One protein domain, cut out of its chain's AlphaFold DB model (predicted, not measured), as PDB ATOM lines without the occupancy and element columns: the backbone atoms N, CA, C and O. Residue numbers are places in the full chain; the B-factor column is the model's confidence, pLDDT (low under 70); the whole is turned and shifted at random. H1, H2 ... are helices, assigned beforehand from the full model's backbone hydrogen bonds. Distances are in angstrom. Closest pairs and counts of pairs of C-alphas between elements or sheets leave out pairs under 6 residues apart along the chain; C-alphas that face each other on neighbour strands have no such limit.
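AT A GLANCE: This is residues 79 to 101 and 111 to 146 of the 146 residues of the protein "Poly(U)-specific endoribonuclease" of Notodromas monacha (UniProt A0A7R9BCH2). H2 and H3 lie side by side, running opposite ways; H4 makes a corner with the last end of H3, and residues 79 to 84 stick out before H2. This loose, flat, all-helix printed part has 59 residues, H1 to H4, no named strand, a radius of gyration of the C-alphas of 14.4 A and spans of 40 by 30 by 16 A.

IN THESE COORDINATES: Find C-alpha 82 at (-126.630, -161.739, 148.135), where H1, residues 82 to 85, begins. H2, residues 88 to 98, runs 15.7 A; H3, residues 112 to 126, 21.1 A. H4, residues 129 to 140, runs 16.6 A to C-alpha 140 at (-114.204, -148.282, 114.425).

HOW THE PARTS SIT: H1 and H2 only just touch, only at the corner, with 3 pairs of C-alphas within 8 A, the closest Leu 85 and Ala 91 at 5.5 A. H2 and H3 touch, closest at C-alphas 92 and 121, 5.1 A, at 33 degrees, a shallow tilt only just short of steep. H3 and H4 are close but not clearly touching, closest at C-alphas 125 and 131, 7.0 A, about perpendicular at 75 degrees. In H2, H3 and H4 every O i to N i+4 pair is within hydrogen-bond range; H1 is too short for one.

THE WHOLE: Residues 102 to 110 are cut out; C-alphas 101 and 111 are 12.8 A apart. No printed residue is under pLDDT 70.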
ATOM      1  N   ALA A  79    -131.124-169.965 145.975       84.94
ATOM      2  CA  ALA A  79    -131.219-168.531 145.750       84.94
ATOM      3  C   ALA A  79    -129.852-167.965 145.337       84.94
ATOM      4  O   ALA A  79    -128.816-168.377 145.861       84.94
ATOM      5  N   VAL A  80    -129.860-166.973 144.443       85.31
ATOM      6  CA  VAL A  80    -128.639-166.257 144.056       85.31
ATOM      7  C   VAL A  80    -128.010-165.626 145.307       85.31
ATOM      8  O   VAL A  80    -128.708-164.926 146.047       85.31
ATOM      9  N   PRO A  81    -126.707-165.841 145.571       87.44
ATOM     10  CA  PRO A  81    -126.072-165.279 146.756       87.44
ATOM     11  C   PRO A  81    -126.161-163.748 146.784       87.44
ATOM     12  O   PRO A  81    -125.939-163.076 145.777       87.44
ATOM     13  N   ALA A  82    -126.426-163.182 147.965       89.81
ATOM     14  CA  ALA A  82    -126.630-161.739 148.135       89.81
ATOM     15  C   ALA A  82    -125.433-160.887 147.672       89.81
ATOM     16  O   ALA A  82    -125.615-159.755 147.238       89.81
ATOM     17  N   SER A  83    -124.215-161.436 147.713       89.31
ATOM     18  CA  SER A  83    -123.012-160.779 147.187       89.31
ATOM     19  C   SER A  83    -123.099-160.481 145.690       89.31
ATOM     20  O   SER A  83    -122.534-159.491 145.241       89.31
ATOM     21  N   PHE A  84    -123.806-161.315 144.924       88.12
ATOM     22  CA  PHE A  84    -123.999-161.117 143.490       88.12
ATOM     23  C   PHE A  84    -125.116-160.126 143.201       88.12
ATOM     24  O   PHE A  84    -124.956-159.265 142.346       88.12
ATOM     25  N   LEU A  85    -126.203-160.179 143.973       90.56
ATOM     26  CA  LEU A  85    -127.253-159.159 143.902       90.56
ATOM     27  C   LEU A  85    -126.735-157.765 144.289       90.56
ATOM     28  O   LEU A  85    -127.301-156.766 143.869       90.56
ATOM     29  N   ALA A  86    -125.648-157.702 145.062       93.25
ATOM     30  CA  ALA A  86    -124.962-156.468 145.418       93.25
ATOM     31  C   ALA A  86    -123.941-155.986 144.368       93.25
ATOM     32  O   ALA A  86    -123.366-154.911 144.556       93.25
ATOM     33  N   LEU A  87    -123.685-156.737 143.283       94.06
ATOM     34  CA  LEU A  87    -122.845-156.236 142.190       94.06
ATOM     35  C   LEU A  87    -123.496-154.982 141.594       94.06
ATOM     36  O   LEU A  87    -124.696-155.021 141.337       94.06
ATOM     37  N   PRO A  88    -122.748-153.892 141.337       95.44
ATOM     38  CA  PRO A  88    -123.344-152.606 140.970       95.44
ATOM     39  C   PRO A  88    -124.314-152.683 139.785       95.44
ATOM     40  O   PRO A  88    -125.412-152.141 139.853       95.44
ATOM     41  N   THR A  89    -123.931-153.399 138.724       95.44
ATOM     42  CA  THR A  89    -124.754-153.584 137.518       95.44
ATOM     43  C   THR A  89    -126.029-154.374 137.804       95.44
ATOM     44  O   THR A  89    -127.102-153.989 137.351       95.44
ATOM     45  N   ILE A  90    -125.926-155.461 138.578       94.75
ATOM     46  CA  ILE A  90    -127.062-156.318 138.939       94.75
ATOM     47  C   ILE A  90    -127.998-155.579 139.897       94.75
ATOM     48  O   ILE A  90    -129.205-155.596 139.696       94.75
ATOM     49  N   ALA A  91    -127.457-154.887 140.898       95.81
ATOM     50  CA  ALA A  91    -128.231-154.113 141.860       95.81
ATOM     51  C   ALA A  91    -129.035-152.999 141.177       95.81
ATOM     52  O   ALA A  91    -130.219-152.840 141.463       95.81
ATOM     53  N   ALA A  92    -128.412-152.253 140.257       96.50
ATOM     54  CA  ALA A  92    -129.100-151.221 139.485       96.50
ATOM     55  C   ALA A  92    -130.173-151.820 138.557       96.50
ATOM     56  O   ALA A  92    -131.279-151.294 138.484       96.50
ATOM     57  N   LEU A  93    -129.894-152.963 137.919       95.81
ATOM     58  CA  LEU A  93    -130.874-153.662 137.081       95.81
ATOM     59  C   LEU A  93    -132.080-154.179 137.882       95.81
ATOM     60  O   LEU A  93    -133.210-154.102 137.410       95.81
ATOM     61  N   VAL A  94    -131.851-154.706 139.089       95.12
ATOM     62  CA  VAL A  94    -132.922-155.206 139.966       95.12
ATOM     63  C   VAL A  94    -133.893-154.088 140.347       95.12
ATOM     64  O   VAL A  94    -135.092-154.344 140.336       95.12
ATOM     65  N   LYS A  95    -133.400-152.869 140.607       95.38
ATOM     66  CA  LYS A  95    -134.267-151.699 140.840       95.38
ATOM     67  C   LYS A  95    -135.162-151.407 139.637       95.38
ATOM     68  O   LYS A  95    -136.365-151.293 139.761       95.38
ATOM     69  N   LEU A  96    -134.616-151.424 138.420       95.38
ATOM     70  CA  LEU A  96    -135.457-151.236 137.231       95.38
ATOM     71  C   LEU A  96    -136.567-152.290 137.107       95.38
ATOM     72  O   LEU A  96    -137.666-151.978 136.651       95.38
ATOM     73  N   PHE A  97    -136.292-153.535 137.501       94.31
ATOM     74  CA  PHE A  97    -137.289-154.604 137.463       94.31
ATOM     75  C   PHE A  97    -138.335-154.516 138.571       94.31
ATOM     76  O   PHE A  97    -139.443-155.016 138.365       94.31
ATOM     77  N   ASP A  98    -138.025-153.910 139.716       92.38
ATOM     78  CA  ASP A  98    -138.989-153.788 140.811       92.38
ATOM     79  C   ASP A  98    -140.075-152.725 140.550       92.38
ATOM     80  O   ASP A  98    -141.172-152.842 141.101       92.38
ATOM     81  N   ASN A  99    -139.834-151.804 139.609       91.31
ATOM     82  CA  ASN A  99    -140.813-150.823 139.129       91.31
ATOM     83  C   ASN A  99    -141.855-151.380 138.141       91.31
ATOM     84  O   ASN A  99    -142.868-150.731 137.884       91.31
ATOM     85  N   TYR A 100    -141.624-152.549 137.531       86.50
ATOM     86  CA  TYR A 100    -142.497-153.036 136.457       86.50
ATOM     87  C   TYR A 100    -143.912-153.369 136.964       86.50
ATOM     88  O   TYR A 100    -144.114-154.332 137.708       86.50
ATOM     89  N   ASP A 101    -144.909-152.624 136.478       87.00
ATOM     90  CA  ASP A 101    -146.327-152.900 136.714       87.00
ATOM     91  C   ASP A 101    -146.911-153.766 135.584       87.00
ATOM     92  O   ASP A 101    -146.909-153.405 134.408       87.00
ATOM     93  N   THR A 111    -142.171-141.873 137.355       93.62
ATOM     94  CA  THR A 111    -141.809-141.037 138.494       93.62
ATOM     95  C   THR A 111    -140.403-140.459 138.313       93.62
ATOM     96  O   THR A 111    -139.623-140.896 137.465       93.62
ATOM     97  N   ALA A 112    -140.069-139.436 139.101       96.69
ATOM     98  CA  ALA A 112    -138.722-138.868 139.075       96.69
ATOM     99  C   ALA A 112    -137.684-139.885 139.577       96.69
ATOM    100  O   ALA A 112    -136.549-139.897 139.109       96.69
ATOM    101  N   GLU A 113    -138.099-140.741 140.507       96.12
ATOM    102  CA  GLU A 113    -137.321-141.836 141.063       96.12
ATOM    103  C   GLU A 113    -137.001-142.891 139.994       96.12
ATOM    104  O   GLU A 113    -135.828-143.184 139.781       96.12
ATOM    105  N   GLU A 114    -137.997-143.371 139.243       95.50
ATOM    106  CA  GLU A 114    -137.793-144.335 138.145       95.50
ATOM    107  C   GLU A 114    -136.857-143.784 137.060       95.50
ATOM    108  O   GLU A 114    -135.995-144.498 136.549       95.50
ATOM    109  N   LEU A 115    -136.982-142.496 136.720       96.44
ATOM    110  CA  LEU A 115    -136.071-141.850 135.771       96.44
ATOM    111  C   LEU A 115    -134.637-141.790 136.310       96.44
ATOM    112  O   LEU A 115    -133.695-142.028 135.558       96.44
ATOM    113  N   GLN A 116    -134.462-141.507 137.604       97.62
ATOM    114  CA  GLN A 116    -133.140-141.512 138.227       97.62
ATOM    115  C   GLN A 116    -132.529-142.917 138.239       97.62
ATOM    116  O   GLN A 116    -131.333-143.063 138.011       97.62
ATOM    117  N   GLU A 117    -133.330-143.956 138.455       97.69
ATOM    118  CA  GLU A 117    -132.846-145.339 138.429       97.69
ATOM    119  C   GLU A 117    -132.395-145.779 137.032       97.69
ATOM    120  O   GLU A 117    -131.441-146.551 136.915       97.69
ATOM    121  N   VAL A 118    -133.023-145.256 135.972       96.88
ATOM    122  CA  VAL A 118    -132.557-145.454 134.591       96.88
ATOM    123  C   VAL A 118    -131.184-144.818 134.389       96.88
ATOM    124  O   VAL A 118    -130.290-145.488 133.874       96.88
ATOM    125  N   GLU A 119    -130.993-143.569 134.817       98.12
ATOM    126  CA  GLU A 119    -129.690-142.891 134.725       98.12
ATOM    127  C   GLU A 119    -128.617-143.631 135.540       98.12
ATOM    128  O   GLU A 119    -127.541-143.922 135.019       98.12
ATOM    129  N   ASP A 120    -128.934-144.043 136.772       97.81
ATOM    130  CA  ASP A 120    -128.024-144.811 137.629       97.81
ATOM    131  C   ASP A 120    -127.613-146.141 136.968       97.81
ATOM    132  O   ASP A 120    -126.445-146.543 137.015       97.81
ATOM    133  N   PHE A 121    -128.561-146.845 136.340       97.81
ATOM    134  CA  PHE A 121    -128.267-148.077 135.610       97.81
ATOM    135  C   PHE A 121    -127.386-147.817 134.387       97.81
ATOM    136  O   PHE A 121    -126.421-148.558 134.172       97.81
ATOM    137  N   LEU A 122    -127.687-146.779 133.603       97.88
ATOM    138  CA  LEU A 122    -126.892-146.404 132.436       97.88
ATOM    139  C   LEU A 122    -125.463-146.038 132.841       97.88
ATOM    140  O   LEU A 122    -124.531-146.598 132.272       97.88
ATOM    141  N   ASP A 123    -125.268-145.203 133.859       97.94
ATOM    142  CA  ASP A 123    -123.938-144.821 134.348       97.94
ATOM    143  C   ASP A 123    -123.091-146.046 134.708       97.94
ATOM    144  O   ASP A 123    -121.935-146.188 134.287       97.94
ATOM    145  N   VAL A 124    -123.680-146.985 135.452       97.25
ATOM    146  CA  VAL A 124    -122.977-148.201 135.859       97.25
ATOM    147  C   VAL A 124    -122.717-149.112 134.656       97.25
ATOM    148  O   VAL A 124    -121.599-149.614 134.513       97.25
ATOM    149  N   MET A 125    -123.693-149.309 133.768       96.00
ATOM    150  CA  MET A 125    -123.569-150.177 132.591       96.00
ATOM    151  C   MET A 125    -122.538-149.645 131.586       96.00
ATOM    152  O   MET A 125    -121.679-150.405 131.124       96.00
ATOM    153  N   LEU A 126    -122.559-148.340 131.308       96.00
ATOM    154  CA  LEU A 126    -121.625-147.655 130.414       96.00
ATOM    155  C   LEU A 126    -120.192-147.660 130.961       96.00
ATOM    156  O   LEU A 126    -119.241-147.668 130.183       96.00
ATOM    157  N   SER A 127    -120.019-147.718 132.285       96.31
ATOM    158  CA  SER A 127    -118.694-147.823 132.912       96.31
ATOM    159  C   SER A 127    -118.041-149.210 132.783       96.31
ATOM    160  O   SER A 127    -116.859-149.374 133.104       96.31
ATOM    161  N   THR A 128    -118.784-150.228 132.329       97.38
ATOM    162  CA  THR A 128    -118.276-151.604 132.253       97.38
ATOM    163  C   THR A 128    -117.259-151.797 131.128       97.38
ATOM    164  O   THR A 128    -117.316-151.174 130.067       97.38
ATOM    165  N   GLN A 129    -116.343-152.753 131.319       97.31
ATOM    166  CA  GLN A 129    -115.389-153.130 130.275       97.31
ATOM    167  C   GLN A 129    -116.090-153.684 129.024       97.31
ATOM    168  O   GLN A 129    -115.641-153.414 127.913       97.31
ATOM    169  N   VAL A 130    -117.203-154.402 129.200       97.69
ATOM    170  CA  VAL A 130    -118.054-154.889 128.103       97.69
ATOM    171  C   VAL A 130    -118.497-153.723 127.219       97.69
ATOM    172  O   VAL A 130    -118.315-153.761 126.001       97.69
ATOM    173  N   PHE A 131    -119.007-152.648 127.825       96.69
ATOM    174  CA  PHE A 131    -119.472-151.489 127.071       96.69
ATOM    175  C   PHE A 131    -118.325-150.710 126.419       96.69
ATOM    176  O   PHE A 131    -118.464-150.236 125.290       96.69
ATOM    177  N   ASN A 132    -117.156-150.649 127.062       96.88
ATOM    178  CA  ASN A 132    -115.951-150.078 126.452       96.88
ATOM    179  C   ASN A 132    -115.522-150.847 125.190       96.88
ATOM    180  O   ASN A 132    -115.200-150.230 124.173       96.88
ATOM    181  N   VAL A 133    -115.527-152.186 125.225       98.00
ATOM    182  CA  VAL A 133    -115.222-153.029 124.051       98.00
ATOM    183  C   VAL A 133    -116.233-152.775 122.933       98.00
ATOM    184  O   VAL A 133    -115.834-152.499 121.798       98.00
ATOM    185  N   LEU A 134    -117.529-152.783 123.261       96.81
ATOM    186  CA  LEU A 134    -118.600-152.526 122.299       96.81
ATOM    187  C   LEU A 134    -118.482-151.135 121.660       96.81
ATOM    188  O   LEU A 134    -118.529-151.006 120.439       96.81
ATOM    189  N   THR A 135    -118.289-150.094 122.469       96.06
ATOM    190  CA  THR A 135    -118.194-148.704 121.995       96.06
ATOM    191  C   THR A 135    -117.007-148.526 121.058       96.06
ATOM    192  O   THR A 135    -117.151-147.955 119.977       96.06
ATOM    193  N   ASN A 136    -115.845-149.085 121.409       96.00
ATOM    194  CA  ASN A 136    -114.666-149.053 120.545       96.00
ATOM    195  C   ASN A 136    -114.924-149.736 119.198       96.00
ATOM    196  O   ASN A 136    -114.538-149.198 118.157       96.00
ATOM    197  N   PHE A 137    -115.602-150.886 119.198       95.94
ATOM    198  CA  PHE A 137    -115.988-151.569 117.965       95.94
ATOM    199  C   PHE A 137    -116.929-150.704 117.112       95.94
ATOM    200  O   PHE A 137    -116.688-150.512 115.918       95.94
ATOM    201  N   LEU A 138    -117.968-150.116 117.711       94.38
ATOM    202  CA  LEU A 138    -118.938-149.276 116.999       94.38
ATOM    203  C   LEU A 138    -118.313-147.988 116.434       94.38
ATOM    204  O   LEU A 138    -118.659-147.585 115.317       94.38
ATOM    205  N   LEU A 139    -117.365-147.379 117.155       94.00
ATOM    206  CA  LEU A 139    -116.570-146.240 116.680       94.00
ATOM    207  C   LEU A 139    -115.702-146.629 115.478       94.00
ATOM    208  O   LEU A 139    -115.701-145.929 114.465       94.00
ATOM    209  N   GLN A 140    -115.011-147.772 115.543       92.62
ATOM    210  CA  GLN A 140    -114.204-148.282 114.425       92.62
ATOM    211  C   GLN A 140    -115.048-148.563 113.178       92.62
ATOM    212  O   GLN A 140    -114.584-148.367 112.055       92.62
ATOM    213  N   LYS A 141    -116.303-148.988 113.365       91.38
ATOM    214  CA  LYS A 141    -117.268-149.196 112.278       91.38
ATOM    215  C   LYS A 141    -117.969-147.914 111.822       91.38
ATOM    216  O   LYS A 141    -118.769-147.974 110.891       91.38
ATOM    217  N   GLY A 142    -117.687-146.766 112.446       89.62
ATOM    218  CA  GLY A 142    -118.295-145.478 112.101       89.62
ATOM    219  C   GLY A 142    -119.814-145.458 112.288       89.62
ATOM    220  O   GLY A 142    -120.516-144.788 111.532       89.62
ATOM    221  N   THR A 143    -120.326-146.250 113.238       86.94
ATOM    222  CA  THR A 143    -121.768-146.336 113.543       86.94
ATOM    223  C   THR A 143    -122.187-145.311 114.595       86.94
ATOM    224  O   THR A 143    -123.334-144.871 114.608       86.94
ATOM    225  N   ILE A 144    -121.245-144.902 115.442       89.25
ATOM    226  CA  ILE A 144    -121.413-143.850 116.443       89.25
ATOM    227  C   ILE A 144    -120.278-142.832 116.300       89.25
ATOM    228  O   ILE A 144    -119.212-143.156 115.771       89.25
ATOM    229  N   GLU A 145    -120.533-141.596 116.722       86.44
ATOM    230  CA  GLU A 145    -119.529-140.530 116.783       86.44
ATOM    231  C   GLU A 145    -118.870-140.523 118.180       86.44
ATOM    232  O   GLU A 145    -119.521-140.944 119.141       86.44
ATOM    233  N   PRO A 146    -117.584-140.133 118.286       76.00
ATOM    234  CA  PRO A 146    -116.857-140.070 119.557       76.00
ATOM    235  C   PRO A 146    -117.342-138.953 120.487       76.00
ATOM    236  O   PRO A 146    -117.868-137.933 119.983       76.00
TER     237      PRO A 146